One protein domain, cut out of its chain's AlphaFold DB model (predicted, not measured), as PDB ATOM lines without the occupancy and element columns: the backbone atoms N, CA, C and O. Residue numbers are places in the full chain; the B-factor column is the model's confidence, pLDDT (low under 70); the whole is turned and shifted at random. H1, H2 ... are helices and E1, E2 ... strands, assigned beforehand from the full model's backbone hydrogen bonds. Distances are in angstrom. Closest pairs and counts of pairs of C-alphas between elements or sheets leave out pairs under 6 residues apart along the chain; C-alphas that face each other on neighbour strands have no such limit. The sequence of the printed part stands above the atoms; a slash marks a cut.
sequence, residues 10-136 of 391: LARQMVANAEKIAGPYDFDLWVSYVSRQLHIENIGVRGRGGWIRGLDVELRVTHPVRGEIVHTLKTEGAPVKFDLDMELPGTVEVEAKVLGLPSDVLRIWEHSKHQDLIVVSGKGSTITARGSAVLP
ATOM      1  N   LEU A  10     -50.696 -21.832  76.434       72.75
ATOM      2  CA  LEU A  10     -49.614 -22.008  75.467       72.75
ATOM      3  C   LEU A  10     -48.330 -21.299  75.909       72.75
ATOM      4  O   LEU A  10     -47.279 -21.925  75.934       72.75
ATOM      5  N   ALA A  11     -48.399 -20.037  76.338       70.81
ATOM      6  CA  ALA A  11     -47.214 -19.314  76.798       70.81
ATOM      7  C   ALA A  11     -46.570 -19.962  78.029       70.81
ATOM      8  O   ALA A  11     -45.358 -20.155  78.054       70.81
ATOM      9  N   ARG A  12     -47.369 -20.402  79.010       78.50
ATOM     10  CA  ARG A  12     -46.859 -21.176  80.156       78.50
ATOM     11  C   ARG A  12     -46.230 -22.503  79.728       78.50
ATOM     12  O   ARG A  12     -45.214 -22.896  80.288       78.50
ATOM     13  N   GLN A  13     -46.800 -23.179  78.731       80.38
ATOM     14  CA  GLN A  13     -46.229 -24.403  78.168       80.38
ATOM     15  C   GLN A  13     -44.904 -24.129  77.445       80.38
ATOM     16  O   GLN A  13     -43.961 -24.903  77.588       80.38
ATOM     17  N   MET A  14     -44.803 -23.019  76.713       74.44
ATOM     18  CA  MET A  14     -43.571 -22.608  76.044       74.44
ATOM     19  C   MET A  14     -42.483 -22.235  77.051       74.44
ATOM     20  O   MET A  14     -41.362 -22.699  76.890       74.44
ATOM     21  N   VAL A  15     -42.815 -21.500  78.121       78.50
ATOM     22  CA  VAL A  15     -41.897 -21.227  79.245       78.50
ATOM     23  C   VAL A  15     -41.400 -22.531  79.855       78.50
ATOM     24  O   VAL A  15     -40.197 -22.750  79.917       78.50
ATOM     25  N   ALA A  16     -42.312 -23.432  80.229       82.50
ATOM     26  CA  ALA A  16     -41.953 -24.699  80.860       82.50
ATOM     27  C   ALA A  16     -41.093 -25.596  79.953       82.50
ATOM     28  O   ALA A  16     -40.255 -26.353  80.437       82.50
ATOM     29  N   ASN A  17     -41.289 -25.542  78.634       78.94
ATOM     30  CA  ASN A  17     -40.439 -26.253  77.680       78.94
ATOM     31  C   ASN A  17     -39.076 -25.581  77.521       78.94
ATOM     32  O   ASN A  17     -38.060 -26.267  77.454       78.94
ATOM     33  N   ALA A  18     -39.049 -24.255  77.486       78.31
ATOM     34  CA  ALA A  18     -37.828 -23.499  77.316       78.31
ATOM     35  C   ALA A  18     -36.931 -23.583  78.567       78.31
ATOM     36  O   ALA A  18     -35.728 -23.760  78.433       78.31
ATOM     37  N   GLU A  19     -37.504 -23.611  79.773       79.88
ATOM     38  CA  GLU A  19     -36.779 -23.863  81.030       79.88
ATOM     39  C   GLU A  19     -36.073 -25.228  81.063       79.88
ATOM     40  O   GLU A  19     -35.036 -25.364  81.709       79.88
ATOM     41  N   LYS A  20     -36.593 -26.239  80.349       79.56
ATOM     42  CA  LYS A  20     -35.945 -27.561  80.251       79.56
ATOM     43  C   LYS A  20     -34.684 -27.533  79.392       79.56
ATOM     44  O   LYS A  20     -33.777 -28.322  79.638       79.56
ATOM     45  N   ILE A  21     -34.639 -26.666  78.388       78.94
ATOM     46  CA  ILE A  21     -33.508 -26.566  77.458       78.94
ATOM     47  C   ILE A  21     -32.629 -25.350  77.736       78.94
ATOM     48  O   ILE A  21     -31.615 -25.205  77.076       78.94
ATOM     49  N   ALA A  22     -32.999 -24.487  78.681       81.06
ATOM     50  CA  ALA A  22     -32.207 -23.330  79.065       81.06
ATOM     51  C   ALA A  22     -30.952 -23.741  79.847       81.06
ATOM     52  O   ALA A  22     -30.934 -24.751  80.565       81.06
ATOM     53  N   GLY A  23     -29.921 -22.904  79.729       80.81
ATOM     54  CA  GLY A  23     -28.668 -23.049  80.457       80.81
ATOM     55  C   GLY A  23     -28.794 -22.879  81.988       80.81
ATOM     56  O   GLY A  23     -29.868 -22.569  82.522       80.81
ATOM     57  N   PRO A  24     -27.697 -23.059  82.743       86.75
ATOM     58  CA  PRO A  24     -26.341 -23.315  82.254       86.75
ATOM     59  C   PRO A  24     -26.226 -24.672  81.555       86.75
ATOM     60  O   PRO A  24     -26.970 -25.603  81.871       86.75
ATOM     61  N   TYR A  25     -25.338 -24.735  80.568       91.31
ATOM     62  CA  TYR A  25     -25.059 -25.943  79.801       91.31
ATOM     63  C   TYR A  25     -23.855 -26.662  80.380       91.31
ATOM     64  O   TYR A  25     -22.895 -26.018  80.795       91.31
ATOM     65  N   ASP A  26     -23.927 -27.982  80.370       92.69
ATOM     66  CA  ASP A  26     -22.868 -28.871  80.816       92.69
ATOM     67  C   ASP A  26     -22.451 -29.789  79.661       92.69
ATOM     68  O   ASP A  26     -23.312 -30.319  78.940       92.69
ATOM     69  N   PHE A  27     -21.141 -29.924  79.463       94.81
ATOM     70  CA  PHE A  27     -20.551 -30.748  78.415       94.81
ATOM     71  C   PHE A  27     -19.178 -31.277  78.843       94.81
ATOM     72  O   PHE A  27     -18.159 -30.623  78.646       94.81
ATOM     73  N   ASP A  28     -19.167 -32.497  79.377       92.56
ATOM     74  CA  ASP A  28     -17.951 -33.194  79.797       92.56
ATOM     75  C   ASP A  28     -17.599 -34.302  78.803       92.56
ATOM     76  O   ASP A  28     -18.196 -35.376  78.825       92.56
ATOM     77  N   LEU A  29     -16.628 -34.072  77.927       95.62
ATOM     78  CA  LEU A  29     -16.162 -35.093  76.988       95.62
ATOM     79  C   LEU A  29     -15.276 -36.123  77.706       95.62
ATOM     80  O   LEU A  29     -14.384 -35.750  78.462       95.62
ATOM     81  N   TRP A  30     -15.477 -37.416  77.436       95.44
ATOM     82  CA  TRP A  30     -14.566 -38.468  77.896       95.44
ATOM     83  C   TRP A  30     -13.852 -39.085  76.702       95.44
ATOM     84  O   TRP A  30     -14.496 -39.528  75.754       95.44
ATOM     85  N   VAL A  31     -12.528 -39.184  76.773       95.56
ATOM     86  CA  VAL A  31     -11.710 -39.845  75.752       95.56
ATOM     87  C   VAL A  31     -10.895 -40.949  76.414       95.56
ATOM     88  O   VAL A  31     -10.319 -40.761  77.481       95.56
ATOM     89  N   SER A  32     -10.879 -42.129  75.807       91.31
ATOM     90  CA  SER A  32     -10.043 -43.247  76.246       91.31
ATOM     91  C   SER A  32      -9.596 -44.075  75.053       91.31
ATOM     92  O   SER A  32     -10.184 -43.993  73.979       91.31
ATOM     93  N   TYR A  33      -8.554 -44.875  75.234       88.69
ATOM     94  CA  TYR A  33      -8.066 -45.778  74.202       88.69
ATOM     95  C   TYR A  33      -7.901 -47.173  74.788       88.69
ATOM     96  O   TYR A  33      -7.169 -47.360  75.759       88.69
ATOM     97  N   VAL A  34      -8.609 -48.150  74.223       84.31
ATOM     98  CA  VAL A  34      -8.605 -49.535  74.699       84.31
ATOM     99  C   VAL A  34      -8.660 -50.462  73.492       84.31
ATOM    100  O   VAL A  34      -9.420 -50.235  72.559       84.31
ATOM    101  N   SER A  35      -7.867 -51.537  73.498       83.00
ATOM    102  CA  SER A  35      -7.918 -52.579  72.454       83.00
ATOM    103  C   SER A  35      -7.819 -52.046  71.012       83.00
ATOM    104  O   SER A  35      -8.510 -52.541  70.125       83.00
ATOM    105  N   ARG A  36      -6.940 -51.062  70.769       83.31
ATOM    106  CA  ARG A  36      -6.721 -50.410  69.458       83.31
ATOM    107  C   ARG A  36      -7.842 -49.514  68.939       83.31
ATOM    108  O   ARG A  36      -7.863 -49.145  67.764       83.31
ATOM    109  N   GLN A  37      -8.748 -49.133  69.826       90.88
ATOM    110  CA  GLN A  37      -9.883 -48.297  69.497       90.88
ATOM    111  C   GLN A  37      -9.901 -47.072  70.411       90.88
ATOM    112  O   GLN A  37      -9.795 -47.177  71.634       90.88
ATOM    113  N   LEU A  38     -10.001 -45.893  69.800       94.19
ATOM    114  CA  LEU A  38     -10.257 -44.650  70.509       94.19
ATOM    115  C   LEU A  38     -11.757 -44.575  70.795       94.19
ATOM    116  O   LEU A  38     -12.557 -44.536  69.864       94.19
ATOM    117  N   HIS A  39     -12.113 -44.534  72.071       96.81
ATOM    118  CA  HIS A  39     -13.477 -44.393  72.557       96.81
ATOM    119  C   HIS A  39     -13.706 -42.953  73.006       96.81
ATOM    120  O   HIS A  39     -13.075 -42.481  73.956       96.81
ATOM    121  N   ILE A  40     -14.622 -42.263  72.331       97.31
ATOM    122  CA  ILE A  40     -15.059 -40.914  72.676       97.31
ATOM    123  C   ILE A  40     -16.489 -41.023  73.199       97.31
ATOM    124  O   ILE A  40     -17.424 -41.345  72.462       97.31
ATOM    125  N   GLU A  41     -16.665 -40.781  74.489       96.69
ATOM    126  CA  GLU A  41     -17.940 -40.912  75.180       96.69
ATOM    127  C   GLU A  41     -18.461 -39.567  75.685       96.69
ATOM    128  O   GLU A  41     -17.758 -38.557  75.734       96.69
ATOM    129  N   ASN A  42     -19.732 -39.584  76.091       96.00
ATOM    130  CA  ASN A  42     -20.435 -38.436  76.650       96.00
ATOM    131  C   ASN A  42     -20.567 -37.251  75.674       96.00
ATOM    132  O   ASN A  42     -20.628 -36.093  76.079       96.00
ATOM    133  N   ILE A  43     -20.664 -37.542  74.372       96.94
ATOM    134  CA  ILE A  43     -20.865 -36.527  73.337       96.94
ATOM    135  C   ILE A  43     -22.315 -36.031  73.409       96.94
ATOM    136  O   ILE A  43     -23.258 -36.736  73.042       96.94
ATOM    137  N   GLY A  44     -22.507 -34.805  73.883       93.69
ATOM    138  CA  GLY A  44     -23.817 -34.174  73.980       93.69
ATOM    139  C   GLY A  44     -23.821 -33.033  74.986       93.69
ATOM    140  O   GLY A  44     -22.897 -32.892  75.775       93.69
ATOM    141  N   VAL A  45     -24.886 -32.234  74.985       94.44
ATOM    142  CA  VAL A  45     -25.036 -31.131  75.943       94.44
ATOM    143  C   VAL A  45     -26.221 -31.389  76.849       94.44
ATOM    144  O   VAL A  45     -27.316 -31.744  76.393       94.44
ATOM    145  N   ARG A  46     -26.005 -31.166  78.143       92.94
ATOM    146  CA  ARG A  46     -27.041 -31.231  79.162       92.94
ATOM    147  C   ARG A  46     -27.446 -29.819  79.578       92.94
ATOM    148  O   ARG A  46     -26.616 -29.021  79.995       92.94
ATOM    149  N   GLY A  47     -28.735 -29.512  79.457       89.75
ATOM    150  CA  GLY A  47     -29.355 -28.338  80.075       89.75
ATOM    151  C   GLY A  47     -30.017 -28.701  81.407       89.75
ATOM    152  O   GLY A  47     -29.929 -29.840  81.879       89.75
ATOM    153  N   ARG A  48     -30.767 -27.765  82.003       86.81
ATOM    154  CA  ARG A  48     -31.457 -28.007  83.290       86.81
ATOM    155  C   ARG A  48     -32.429 -29.190  83.261       86.81
ATOM    156  O   ARG A  48     -32.560 -29.908  84.249       86.81
ATOM    157  N   GLY A  49     -33.120 -29.389  82.141       86.38
ATOM    158  CA  GLY A  49     -34.118 -30.444  81.949       86.38
ATOM    159  C   GLY A  49     -33.562 -31.770  81.428       86.38
ATOM    160  O   GLY A  49     -34.352 -32.682  81.191       86.38
ATOM    161  N   GLY A  50     -32.243 -31.893  81.252       91.62
ATOM    162  CA  GLY A  50     -31.585 -33.092  80.728       91.62
ATOM    163  C   GLY A  50     -30.889 -32.868  79.384       91.62
ATOM    164  O   GLY A  50     -30.505 -31.750  79.050       91.62
ATOM    165  N   TRP A  51     -30.693 -33.955  78.637       93.81
ATOM    166  CA  TRP A  51     -29.993 -33.953  77.350       93.81
ATOM    167  C   TRP A  51     -30.792 -33.233  76.261       93.81
ATOM    168  O   TRP A  51     -31.981 -33.500  76.067       93.81
ATOM    169  N   ILE A  52     -30.124 -32.334  75.538       91.88
ATOM    170  CA  ILE A  52     -30.722 -31.563  74.445       91.88
ATOM    171  C   ILE A  52     -30.508 -32.316  73.132       91.88
ATOM    172  O   ILE A  52     -29.378 -32.647  72.784       91.88
ATOM    173  N   ARG A  53     -31.587 -32.568  72.386       94.50
ATOM    174  CA  ARG A  53     -31.574 -33.355  71.142       94.50
ATOM    175  C   ARG A  53     -31.427 -32.472  69.904       94.50
ATOM    176  O   ARG A  53     -31.939 -31.357  69.880       94.50
ATOM    177  N   GLY A  54     -30.840 -33.028  68.846       93.69
ATOM    178  CA  GLY A  54     -30.863 -32.474  67.492       93.69
ATOM    179  C   GLY A  54     -29.862 -31.352  67.213       93.69
ATOM    180  O   GLY A  54     -29.880 -30.819  66.101       93.69
ATOM    181  N   LEU A  55     -28.996 -31.012  68.171       93.50
ATOM    182  CA  LEU A  55     -27.919 -30.042  67.974       93.50
ATOM    183  C   LEU A  55     -26.805 -30.671  67.139       93.50
ATOM    184  O   LEU A  55     -26.521 -31.860  67.285       93.50
ATOM    185  N   ASP A  56     -26.177 -29.880  66.277       95.88
ATOM    186  CA  ASP A  56     -25.021 -30.336  65.506       95.88
ATOM    187  C   ASP A  56     -23.772 -30.337  66.389       95.88
ATOM    188  O   ASP A  56     -23.531 -29.390  67.141       95.88
ATOM    189  N   VAL A  57     -22.975 -31.396  66.279       97.50
ATOM    190  CA  VAL A  57     -21.684 -31.528  66.955       97.50
ATOM    191  C   VAL A  57     -20.598 -31.696  65.906       97.50
ATOM    192  O   VAL A  57     -20.647 -32.620  65.097       97.50
ATOM    193  N   GLU A  58     -19.613 -30.812  65.931       97.94
ATOM    194  CA  GLU A  58     -18.378 -30.943  65.169       97.94
ATOM    195  C   GLU A  58     -17.332 -31.615  66.061       97.94
ATOM    196  O   GLU A  58     -16.904 -31.040  67.060       97.94
ATOM    197  N   LEU A  59     -16.968 -32.852  65.733       98.06
ATOM    198  CA  LEU A  59     -15.975 -33.646  66.448       98.06
ATOM    199  C   LEU A  59     -14.674 -33.650  65.646       98.06
ATOM    200  O   LEU A  59     -14.634 -34.181  64.538       98.06
ATOM    201  N   ARG A  60     -13.617 -33.071  66.205       98.12
ATOM    202  CA  ARG A  60     -12.274 -33.018  65.627       98.12
ATOM    203  C   ARG A  60     -11.352 -33.926  66.417       98.12
ATOM    204  O   ARG A  60     -11.218 -33.770  67.624       98.12
ATOM    205  N   VAL A  61     -10.704 -34.855  65.730       97.06
ATOM    206  CA  VAL A  61      -9.698 -35.757  66.290       97.06
ATOM    207  C   VAL A  61      -8.372 -35.428  65.623       97.06
ATOM    208  O   VAL A  61      -8.236 -35.578  64.413       97.06
ATOM    209  N   THR A  62      -7.398 -34.962  66.395       94.62
ATOM    210  CA  THR A  62      -6.057 -34.626  65.915       94.62
ATOM    211  C   THR A  62      -5.083 -35.699  66.365       94.62
ATOM    212  O   THR A  62      -4.898 -35.921  67.559       94.62
ATOM    213  N   HIS A  63      -4.452 -36.363  65.403       89.12
ATOM    214  CA  HIS A  63      -3.433 -37.374  65.644       89.12
ATOM    215  C   HIS A  63      -2.094 -36.913  65.046       89.12
ATOM    216  O   HIS A  63      -2.079 -36.448  63.906       89.12
ATOM    217  N   PRO A  64      -0.950 -37.108  65.726       74.81
ATOM    218  CA  PRO A  64       0.353 -36.629  65.254       74.81
ATOM    219  C   PRO A  64       0.748 -37.204  63.888       74.81
ATOM    220  O   PRO A  64       1.241 -36.483  63.034       74.81
ATOM    221  N   VAL A  65       0.490 -38.495  63.661       75.19
ATOM    222  CA  VAL A  65       0.721 -39.153  62.363       75.19
ATOM    223  C   VAL A  65      -0.349 -38.858  61.317       75.19
ATOM    224  O   VAL A  65      -0.012 -38.417  60.229       75.19
ATOM    225  N   ARG A  66      -1.616 -39.153  61.628       81.38
ATOM    226  CA  ARG A  66      -2.739 -39.166  60.674       81.38
ATOM    227  C   ARG A  66      -3.357 -37.783  60.420       81.38
ATOM    228  O   ARG A  66      -4.315 -37.667  59.663       81.38
ATOM    229  N   GLY A  67      -2.863 -36.748  61.093       87.69
ATOM    230  CA  GLY A  67      -3.402 -35.397  60.993       87.69
ATOM    231  C   GLY A  67      -4.780 -35.240  61.644       87.69
ATOM    232  O   GLY A  67      -5.122 -35.927  62.609       87.69
ATOM    233  N   GLU A  68      -5.553 -34.283  61.131       95.19
ATOM    234  CA  GLU A  68      -6.879 -33.917  61.640       95.19
ATOM    235  C   GLU A  68      -7.989 -34.702  60.921       95.19
ATOM    236  O   GLU A  68      -8.067 -34.736  59.692       95.19
ATOM    237  N   ILE A  69      -8.888 -35.298  61.703       95.06
ATOM    238  CA  ILE A  69     -10.084 -36.004  61.243       95.06
ATOM    239  C   ILE A  69     -11.303 -35.279  61.813       95.06
ATOM    240  O   ILE A  69     -11.424 -35.129  63.026       95.06
ATOM    241  N   VAL A  70     -12.226 -34.853  60.947       97.00
ATOM    242  CA  VAL A  70     -13.432 -34.115  61.354       97.00
ATOM    243  C   VAL A  70     -14.687 -34.930  61.053       97.00
ATOM    244  O   VAL A  70     -14.897 -35.378  59.924       97.00
ATOM    245  N   HIS A  71     -15.546 -35.080  62.056       97.25
ATOM    246  CA  HIS A  71     -16.847 -35.730  61.971       97.25
ATOM    247  C   HIS A  71     -17.967 -34.775  62.380       97.25
ATOM    248  O   HIS A  71     -17.811 -33.936  63.264       97.25
ATOM    249  N   THR A  72     -19.130 -34.930  61.749       96.69
ATOM    250  CA  THR A  72     -20.353 -34.226  62.142       96.69
ATOM    251  C   THR A  72     -21.337 -35.228  62.721       96.69
ATOM    252  O   THR A  72     -21.698 -36.199  62.057       96.69
ATOM    253  N   LEU A  73     -21.765 -34.984  63.954       97.00
ATOM    254  CA  LEU A  73     -22.725 -35.797  64.693       97.00
ATOM    255  C   LEU A  73     -23.945 -34.944  65.065       97.00
ATOM    256  O   LEU A  73     -23.935 -33.720  64.922       97.00
ATOM    257  N   LYS A  74     -24.999 -35.592  65.566       96.56
ATOM    258  CA  LYS A  74     -26.140 -34.914  66.187       96.56
ATOM    259  C   LYS A  74     -26.300 -35.367  67.628       96.56
ATOM    260  O   LYS A  74     -26.111 -36.542  67.925       96.56
ATOM    261  N   THR A  75     -26.669 -34.446  68.513       95.44
ATOM    262  CA  THR A  75     -26.985 -34.793  69.900       95.44
ATOM    263  C   THR A  75     -28.291 -35.578  69.982       95.44
ATOM    264  O   THR A  75     -29.247 -35.324  69.241       95.44
ATOM    265  N   GLU A  76     -28.363 -36.510  70.926       94.81
ATOM    266  CA  GLU A  76     -29.536 -37.353  71.147       94.81
ATOM    267  C   GLU A  76     -30.153 -37.122  72.534       94.81
ATOM    268  O   GLU A  76     -29.780 -36.219  73.278       94.81
ATOM    269  N   GLY A  77     -31.168 -37.918  72.888       92.62
ATOM    270  CA  GLY A  77     -31.799 -37.879  74.213       92.62
ATOM    271  C   GLY A  77     -30.965 -38.483  75.339       92.62
ATOM    272  O   GLY A  77     -31.464 -38.597  76.458       92.62
ATOM    273  N   ALA A  78     -29.754 -38.907  75.013       95.12
ATOM    274  CA  ALA A  78     -28.770 -39.560  75.849       95.12
ATOM    275  C   ALA A  78     -27.377 -39.205  75.286       95.12
ATOM    276  O   ALA A  78     -27.294 -38.771  74.132       95.12
ATOM    277  N   PRO A  79     -26.300 -39.371  76.070       93.94
ATOM    278  CA  PRO A  79     -24.958 -39.118  75.573       93.94
ATOM    279  C   PRO A  79     -24.609 -40.062  74.419       93.94
ATOM    280  O   PRO A  79     -24.854 -41.268  74.495       93.94
ATOM    281  N   VAL A  80     -24.025 -39.500  73.363       96.50
ATOM    282  CA  VAL A  80     -23.584 -40.229  72.171       96.50
ATOM    283  C   VAL A  80     -22.171 -40.769  72.400       96.50
ATOM    284  O   VAL A  80     -21.355 -40.152  73.090       96.50
ATOM    285  N   LYS A  81     -21.896 -41.940  71.824       96.94
ATOM    286  CA  LYS A  81     -20.568 -42.556  71.779       96.94
ATOM    287  C   LYS A  81     -20.059 -42.563  70.346       96.94
ATOM    288  O   LYS A  81     -20.843 -42.772  69.419       96.94
ATOM    289  N   PHE A  82     -18.766 -42.347  70.174       96.81
ATOM    290  CA  PHE A  82     -18.094 -42.416  68.889       96.81
ATOM    291  C   PHE A  82     -16.785 -43.172  69.050       96.81
ATOM    292  O   PHE A  82     -15.943 -42.790  69.860       96.81
ATOM    293  N   ASP A  83     -16.616 -44.221  68.254       96.19
ATOM    294  CA  ASP A  83     -15.414 -45.037  68.278       96.19
ATOM    295  C   ASP A  83     -14.633 -44.879  66.972       96.19
ATOM    296  O   ASP A  83     -15.219 -44.837  65.886       96.19
ATOM    297  N   LEU A  84     -13.306 -44.826  67.074       94.12
ATOM    298  CA  LEU A  84     -12.412 -44.697  65.930       94.12
ATOM    299  C   LEU A  84     -11.260 -45.699  66.024       94.12
ATOM    300  O   LEU A  84     -10.505 -45.699  66.995       94.12
ATOM    301  N   ASP A  85     -11.095 -46.516  64.983       90.69
ATOM    302  CA  ASP A  85      -9.950 -47.420  64.869       90.69
ATOM    303  C   ASP A  85      -8.671 -46.616  64.621       90.69
ATOM    304  O   ASP A  85      -8.552 -45.868  63.635       90.69
ATOM    305  N   MET A  86      -7.713 -46.766  65.534       84.94
ATOM    306  CA  MET A  86      -6.470 -46.005  65.539       84.94
ATOM    307  C   MET A  86      -5.317 -46.942  65.887       84.94
ATOM    308  O   MET A  86      -5.161 -47.358  67.025       84.94
ATOM    309  N   GLU A  87      -4.516 -47.296  64.886       78.75
ATOM    310  CA  GLU A  87      -3.395 -48.237  65.049       78.75
ATOM    311  C   GLU A  87      -2.048 -47.533  65.250       78.75
ATOM    312  O   GLU A  87      -1.040 -48.173  65.546       78.75
ATOM    313  N   LEU A  88      -2.014 -46.221  65.023       77.38
ATOM    314  CA  LEU A  88      -0.793 -45.435  65.047       77.38
ATOM    315  C   LEU A  88      -0.554 -44.894  66.460       77.38
ATOM    316  O   LEU A  88      -1.507 -44.505  67.129       77.38
ATOM    317  N   PRO A  89       0.701 -44.869  66.925       77.25
ATOM    318  CA  PRO A  89       1.014 -44.353  68.244       77.25
ATOM    319  C   PRO A  89       0.974 -42.829  68.311       77.25
ATOM    320  O   PRO A  89       1.199 -42.133  67.315       77.25
ATOM    321  N   GLY A  90       0.834 -42.329  69.536       76.56
ATOM    322  CA  GLY A  90       0.970 -40.916  69.867       76.56
ATOM    323  C   GLY A  90      -0.191 -40.388  70.700       76.56
ATOM    324  O   GLY A  90      -1.189 -41.069  70.918       76.56
ATOM    325  N   THR A  91      -0.058 -39.158  71.188       84.19
ATOM    326  CA  THR A  91      -1.149 -38.480  71.895       84.19
ATOM    327  C   THR A  91      -2.179 -37.988  70.893       84.19
ATOM    328  O   THR A  91      -1.846 -37.258  69.962       84.19
ATOM    329  N   VAL A  92      -3.426 -38.396  71.083       90.44
ATOM    330  CA  VAL A  92      -4.568 -37.966  70.289       90.44
ATOM    331  C   VAL A  92      -5.344 -36.935  71.073       90.44
ATOM    332  O   VAL A  92      -5.768 -37.205  72.192       90.44
ATOM    333  N   GLU A  93      -5.562 -35.789  70.447       94.81
ATOM    334  CA  GLU A  93      -6.380 -34.710  70.984       94.81
ATOM    335  C   GLU A  93      -7.761 -34.757  70.340       94.81
ATOM    336  O   GLU A  93      -7.890 -34.897  69.120       94.81
ATOM    337  N   VAL A  94      -8.805 -34.627  71.145       97.44
ATOM    338  CA  VAL A  94     -10.191 -34.605  70.687       97.44
ATOM    339  C   VAL A  94     -10.833 -33.306  71.140       97.44
ATOM    340  O   VAL A  94     -10.839 -32.981  72.323       97.44
ATOM    341  N   GLU A  95     -11.424 -32.585  70.197       97.94
ATOM    342  CA  GLU A  95     -12.265 -31.426  70.458       97.94
ATOM    343  C   GLU A  95     -13.668 -31.710  69.926       97.94
ATOM    344  O   GLU A  95     -13.852 -32.047  68.759       97.94
ATOM    345  N   ALA A  96     -14.676 -31.555  70.774       97.75
ATOM    346  CA  ALA A  96     -16.067 -31.617  70.368       97.75
ATOM    347  C   ALA A  96     -16.700 -30.242  70.564       97.75
ATOM    348  O   ALA A  96     -16.649 -29.675  71.653       97.75
ATOM    349  N   LYS A  97     -17.318 -29.706  69.514       97.38
ATOM    350  CA  LYS A  97     -17.972 -28.399  69.523       97.38
ATOM    351  C   LYS A  97     -19.443 -28.547  69.174       97.38
ATOM    352  O   LYS A  97     -19.784 -28.921  68.054       97.38
ATOM    353  N   VAL A  98     -20.321 -28.223  70.117       95.88
ATOM    354  CA  VAL A  98     -21.770 -28.247  69.892       95.88
ATOM    355  C   VAL A  98     -22.235 -26.878  69.420       95.88
ATOM    356  O   VAL A  98     -21.889 -25.848  70.003       95.88
ATOM    357  N   LEU A  99     -23.018 -26.871  68.348       92.75
ATOM    358  CA  LEU A  99     -23.512 -25.678  67.676       92.75
ATOM    359  C   LEU A  99     -25.009 -25.492  67.918       92.75
ATOM    360  O   LEU A  99     -25.766 -26.451  68.062       92.75
ATOM    361  N   GLY A 100     -25.456 -24.236  67.885       89.38
ATOM    362  CA  GLY A 100     -26.885 -23.931  67.890       89.38
ATOM    363  C   GLY A 100     -27.541 -24.061  69.261       89.38
ATOM    364  O   GLY A 100     -28.748 -24.291  69.327       89.38
ATOM    365  N   LEU A 101     -26.777 -23.905  70.347       88.19
ATOM    366  CA  LEU A 101     -27.351 -23.910  71.685       88.19
ATOM    367  C   LEU A 101     -28.398 -22.797  71.821       88.19
ATOM    368  O   LEU A 101     -28.156 -21.666  71.365       88.19
ATOM    369  N   PRO A 102     -29.553 -23.094  72.446       81.06
ATOM    370  CA  PRO A 102     -30.561 -22.082  72.694       81.06
ATOM    371  C   PRO A 102     -29.982 -20.969  73.574       81.06
ATOM    372  O   PRO A 102     -29.063 -21.183  74.366       81.06
ATOM    373  N   SER A 103     -30.508 -19.755  73.438       72.06
ATOM    374  CA  SER A 103     -30.122 -18.683  74.353       72.06
ATOM    375  C   SER A 103     -30.570 -19.029  75.774       72.06
ATOM    376  O   SER A 103     -31.662 -19.551  75.999       72.06
ATOM    377  N   ASP A 104     -29.716 -18.699  76.731       66.00
ATOM    378  CA  ASP A 104     -30.002 -18.636  78.161       66.00
ATOM    379  C   ASP A 104     -30.995 -17.513  78.526       66.00
ATOM    380  O   ASP A 104     -31.540 -17.501  79.631       66.00
ATOM    381  N   VAL A 105     -31.285 -16.599  77.591       62.47
ATOM    382  CA  VAL A 105     -32.203 -15.471  77.770       62.47
ATOM    383  C   VAL A 105     -33.424 -15.603  76.860       62.47
ATOM    384  O   VAL A 105     -33.388 -15.355  75.653       62.47
ATOM    385  N   LEU A 106     -34.571 -15.884  77.473       62.50
ATOM    386  CA  LEU A 106     -35.874 -15.820  76.814       62.50
ATOM    387  C   LEU A 106     -36.539 -14.489  77.146       62.50
ATOM    388  O   LEU A 106     -36.851 -14.211  78.304       62.50
ATOM    389  N   ARG A 107     -36.788 -13.654  76.131       63.41
ATOM    390  CA  ARG A 107     -37.583 -12.433  76.306       63.41
ATOM    391  C   ARG A 107     -39.021 -12.709  75.908       63.41
ATOM    392  O   ARG A 107     -39.324 -12.892  74.728       63.41
ATOM    393  N   ILE A 108     -39.897 -12.724  76.905       61.75
ATOM    394  CA  ILE A 108     -41.334 -12.906  76.719       61.75
ATOM    395  C   ILE A 108     -42.000 -11.549  76.870       61.75
ATOM    396  O   ILE A 108     -41.908 -10.917  77.922       61.75
ATOM    397  N   TRP A 109     -42.663 -11.103  75.808       59.97
ATOM    398  CA  TRP A 109     -43.483  -9.902  75.833       59.97
ATOM    399  C   TRP A 109     -44.946 -10.315  75.931       59.97
ATOM    400  O   TRP A 109     -45.522 -10.811  74.962       59.97
ATOM    401  N   GLU A 110     -45.535 -10.115  77.108       56.88
ATOM    402  CA  GLU A 110     -46.954 -10.371  77.346       56.88
ATOM    403  C   GLU A 110     -47.776  -9.201  76.785       56.88
ATOM    404  O   GLU A 110     -47.720  -8.071  77.285       56.88
ATOM    405  N   HIS A 111     -48.536  -9.438  75.713       57.19
ATOM    406  CA  HIS A 111     -49.465  -8.428  75.215       57.19
ATOM    407  C   HIS A 111     -50.775  -8.519  75.992       57.19
ATOM    408  O   HIS A 111     -51.431  -9.554  76.011       57.19
ATOM    409  N   SER A 112     -51.247  -7.384  76.507       54.69
ATOM    410  CA  SER A 112     -52.447  -7.256  77.358       54.69
ATOM    411  C   SER A 112     -53.772  -7.848  76.838       54.69
ATOM    412  O   SER A 112     -54.770  -7.783  77.556       54.69
ATOM    413  N   LYS A 113     -53.843  -8.373  75.603       58.22
ATOM    414  CA  LYS A 113     -55.108  -8.841  75.021       58.22
ATOM    415  C   LYS A 113     -55.029 -10.097  74.150       58.22
ATOM    416  O   LYS A 113     -55.926 -10.918  74.310       58.22
ATOM    417  N   HIS A 114     -54.054 -10.273  73.243       55.88
ATOM    418  CA  HIS A 114     -54.229 -11.280  72.174       55.88
ATOM    419  C   HIS A 114     -53.004 -12.069  71.674       55.88
ATOM    420  O   HIS A 114     -53.232 -13.004  70.912       55.88
ATOM    421  N   GLN A 115     -51.753 -11.780  72.058       56.66
ATOM    422  CA  GLN A 115     -50.621 -12.577  71.561       56.66
ATOM    423  C   GLN A 115     -49.355 -12.380  72.393       56.66
ATOM    424  O   GLN A 115     -48.905 -11.251  72.561       56.66
ATOM    425  N   ASP A 116     -48.763 -13.474  72.860       56.81
ATOM    426  CA  ASP A 116     -47.442 -13.438  73.479       56.81
ATOM    427  C   ASP A 116     -46.388 -13.529  72.376       56.81
ATOM    428  O   ASP A 116     -46.423 -14.436  71.540       56.81
ATOM    429  N   LEU A 117     -45.476 -12.557  72.339       53.97
ATOM    430  CA  LEU A 117     -44.344 -12.576  71.420       53.97
ATOM    431  C   LEU A 117     -43.127 -13.092  72.185       53.97
ATOM    432  O   LEU A 117     -42.606 -12.421  73.081       53.97
ATOM    433  N   ILE A 118     -42.673 -14.287  71.821       56.62
ATOM    434  CA  ILE A 118     -41.424 -14.849  72.327       56.62
ATOM    435  C   ILE A 118     -40.327 -14.451  71.351       56.62
ATOM    436  O   ILE A 118     -40.333 -14.865  70.193       56.62
ATOM    437  N   VAL A 119     -39.390 -13.636  71.823       51.06
ATOM    438  CA  VAL A 119     -38.187 -13.291  71.068       51.06
ATOM    439  C   VAL A 119     -37.035 -14.073  71.676       51.06
ATOM    440  O   VAL A 119     -36.481 -13.690  72.710       51.06
ATOM    441  N   VAL A 120     -36.675 -15.181  71.033       54.81
ATOM    442  CA  VAL A 120     -35.411 -15.870  71.310       54.81
ATOM    443  C   VAL A 120     -34.318 -15.008  70.683       54.81
ATOM    444  O   VAL A 120     -34.212 -14.919  69.461       54.81
ATOM    445  N   SER A 121     -33.589 -14.264  71.512       46.97
ATOM    446  CA  SER A 121     -32.541 -13.359  71.035       46.97
ATOM    447  C   SER A 121     -31.211 -14.099  70.975       46.97
ATOM    448  O   SER A 121     -30.811 -14.691  71.967       46.97
ATOM    449  N   GLY A 122     -30.492 -13.949  69.862       52.22
ATOM    450  CA  GLY A 122     -29.048 -14.179  69.777       52.22
ATOM    451  C   GLY A 122     -28.643 -15.405  68.966       52.22
ATOM    452  O   GLY A 122     -29.263 -16.458  69.077       52.22
ATOM    453  N   LYS A 123     -27.597 -15.234  68.138       56.62
ATOM    454  CA  LYS A 123     -26.868 -16.303  67.431       56.62
ATOM    455  C   LYS A 123     -26.776 -17.537  68.326       56.62
ATOM    456  O   LYS A 123     -26.397 -17.390  69.484       56.62
ATOM    457  N   GLY A 124     -27.090 -18.712  67.774       66.88
ATOM    458  CA  GLY A 124     -26.899 -19.977  68.479       66.88
ATOM    459  C   GLY A 124     -25.524 -19.985  69.139       66.88
ATOM    460  O   GLY A 124     -24.522 -19.724  68.469       66.88
ATOM    461  N   SER A 125     -25.507 -20.174  70.455       82.62
ATOM    462  CA  SER A 125     -24.253 -20.222  71.198       82.62
ATOM    463  C   SER A 125     -23.565 -21.560  70.929       82.62
ATOM    464  O   SER A 125     -24.160 -22.489  70.367       82.62
ATOM    465  N   THR A 126     -22.281 -21.637  71.255       91.69
ATOM    466  CA  THR A 126     -21.493 -22.859  71.103       91.69
ATOM    467  C   THR A 126     -20.853 -23.206  72.426       91.69
ATOM    468  O   THR A 126     -20.446 -22.303  73.151       91.69
ATOM    469  N   ILE A 127     -20.726 -24.495  72.704       92.81
ATOM    470  CA  ILE A 127     -19.921 -25.003  73.813       92.81
ATOM    471  C   ILE A 127     -18.921 -26.000  73.247       92.81
ATOM    472  O   ILE A 127     -19.246 -26.747  72.320       92.81
ATOM    473  N   THR A 128     -17.711 -25.979  73.786       96.31
ATOM    474  CA  THR A 128     -16.629 -26.872  73.383       96.31
ATOM    475  C   THR A 128     -16.192 -27.684  74.590       96.31
ATOM    476  O   THR A 128     -16.117 -27.148  75.690       96.31
ATOM    477  N   ALA A 129     -15.890 -28.957  74.368       96.00
ATOM    478  CA  ALA A 129     -15.222 -29.814  75.329       96.00
ATOM    479  C   ALA A 129     -14.027 -30.485  74.654       96.00
ATOM    480  O   ALA A 129     -14.047 -30.745  73.445       96.00
ATOM    481  N   ARG A 130     -12.981 -30.746  75.435       97.12
ATOM    482  CA  ARG A 130     -11.747 -31.371  74.967       97.12
ATOM    483  C   ARG A 130     -11.413 -32.584  75.816       97.12
ATOM    484  O   ARG A 130     -11.839 -32.682  76.960       97.12
ATOM    485  N   GLY A 131     -10.654 -33.497  75.237       93.75
ATOM    486  CA  GLY A 131     -10.056 -34.614  75.946       93.75
ATOM    487  C   GLY A 131      -8.941 -35.216  75.111       93.75
ATOM    488  O   GLY A 131      -8.872 -34.983  73.905       93.75
ATOM    489  N   SER A 132      -8.081 -36.005  75.740       91.56
ATOM    490  CA  SER A 132      -6.954 -36.633  75.061       91.56
ATOM    491  C   SER A 132      -6.789 -38.088  75.478       91.56
ATOM    492  O   SER A 132      -7.263 -38.518  76.530       91.56
ATOM    493  N   ALA A 133      -6.138 -38.870  74.622       88.06
ATOM    494  CA  ALA A 133      -5.716 -40.227  74.941       88.06
ATOM    495  C   ALA A 133      -4.346 -40.513  74.332       88.06
ATOM    496  O   ALA A 133      -4.043 -40.087  73.218       88.06
ATOM    497  N   VAL A 134      -3.519 -41.264  75.053       81.19
ATOM    498  CA  VAL A 134      -2.204 -41.691  74.574       81.19
ATOM    499  C   VAL A 134      -2.337 -43.066  73.935       81.19
ATOM    500  O   VAL A 134      -2.726 -44.028  74.596       81.19
ATOM    501  N   LEU A 135      -2.002 -43.164  72.651       77.31
ATOM    502  CA  LEU A 135      -1.973 -44.428  71.932       77.31
ATOM    503  C   LEU A 135      -0.594 -45.062  72.142       77.31
ATOM    504  O   LEU A 135       0.413 -44.480  71.715       77.31
ATOM    505  N   PRO A 136      -0.522 -46.226  72.813       68.00
ATOM    506  CA  PRO A 136       0.722 -46.917  73.070       68.00
ATOM    507  C   PRO A 136       1.362 -47.325  71.752       68.00
ATOM    508  O   PRO A 136       0.698 -47.673  70.772       68.00
TER     509      PRO A 136
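What this domain is: This is residues 10 to 136 of the 391 residues of an uncharacterized protein of Actinomyces sp. (UniProt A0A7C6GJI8). Two sheets lie face to face as a sandwich, E4 E3 E6 E9 on one side and E1 E2 E5 on the other, and beyond one end of it the long hairpin E7 and E8 reaches away, with the helix H1 loosely beside it. The whole is a rod, with the sandwich at one end, its sheets close at the edge where E1 meets E9, and the tip of the hairpin E7 and E8 at the far end. The printed part has 127 residues with one named helix and nine named strands, in the order H1 E1 E2 E3 E4 E5 E6 E7 E8 E9, mostly strand, each sheet antiparallel. It is loose, with a radius of gyration of the C-alphas of 18.6 A, and spans 67 by 22 by 18 A.

Where its parts are: In the largest sheet, E4 is residues 67 to 74, 23.3 A long, E3 residues 56 to 63, 22.7 A, E6 residues 90 to 101, 33.1 A, and E9 residues 125 to 135, 32.9 A, ending at C-alpha 135 (-1.973, -44.428, 71.932). In the second sheet, E1 is residues 30 to 34, E2 residues 37 to 43 and E5 residues 80 to 85, 17.1 A. E7 is residues 106 to 109 and E8 residues 117 to 120. H1, residues 10 to 21, is 16.9 A long and begins at C-alpha 10 (-49.614, -22.008, 75.467).

How they stand to each other: The sheet E4 E3 E6 E9 is twisted, with E4 and E9 as edge strands. N 69 and O 61 of the hairpin E3 and E4 are 2.8 A apart, N 95 of E6 and O 60 of E3 2.8 A, and N 92 of E6 and O 133 of E9 2.8 A, each within hydrogen-bond range. In the other sheet, N 39 and O 32 of the hairpin E2 and E1 are 2.8 A apart, and N 82 of E5 and O 40 of E2 2.8 A. The parts of the two sheets that face each other are 9.5 A centre to centre, their strands at 26 degrees. The closest C-alphas of E1 and E9, Ser 32 and Ala 133, are 5.4 A apart. E4 and E5 are only just apart, closest 8.4 A. In the hairpin E7 and E8, N 109 and O 117 are 3.0 A apart. H1 is not on either sheet of the sandwich; its closest C-alpha pair with E7, Ala 18 and Leu 106, is 7.9 A apart. In H1, 6 of 8 O i to N i+4 pairs are within hydrogen-bond range.

The domain as a whole: The C-alphas farthest apart, Lys 113 and Pro 136, are 67.6 A apart. The printed part has no cut. The link E2 to E3, residues 44 to 55, is long; within it residues 46 to 47 pair antiparallel with 50 to 51. Mean pLDDT of the printed part is 84.2; residues 104 to 124 and 136 are under 70.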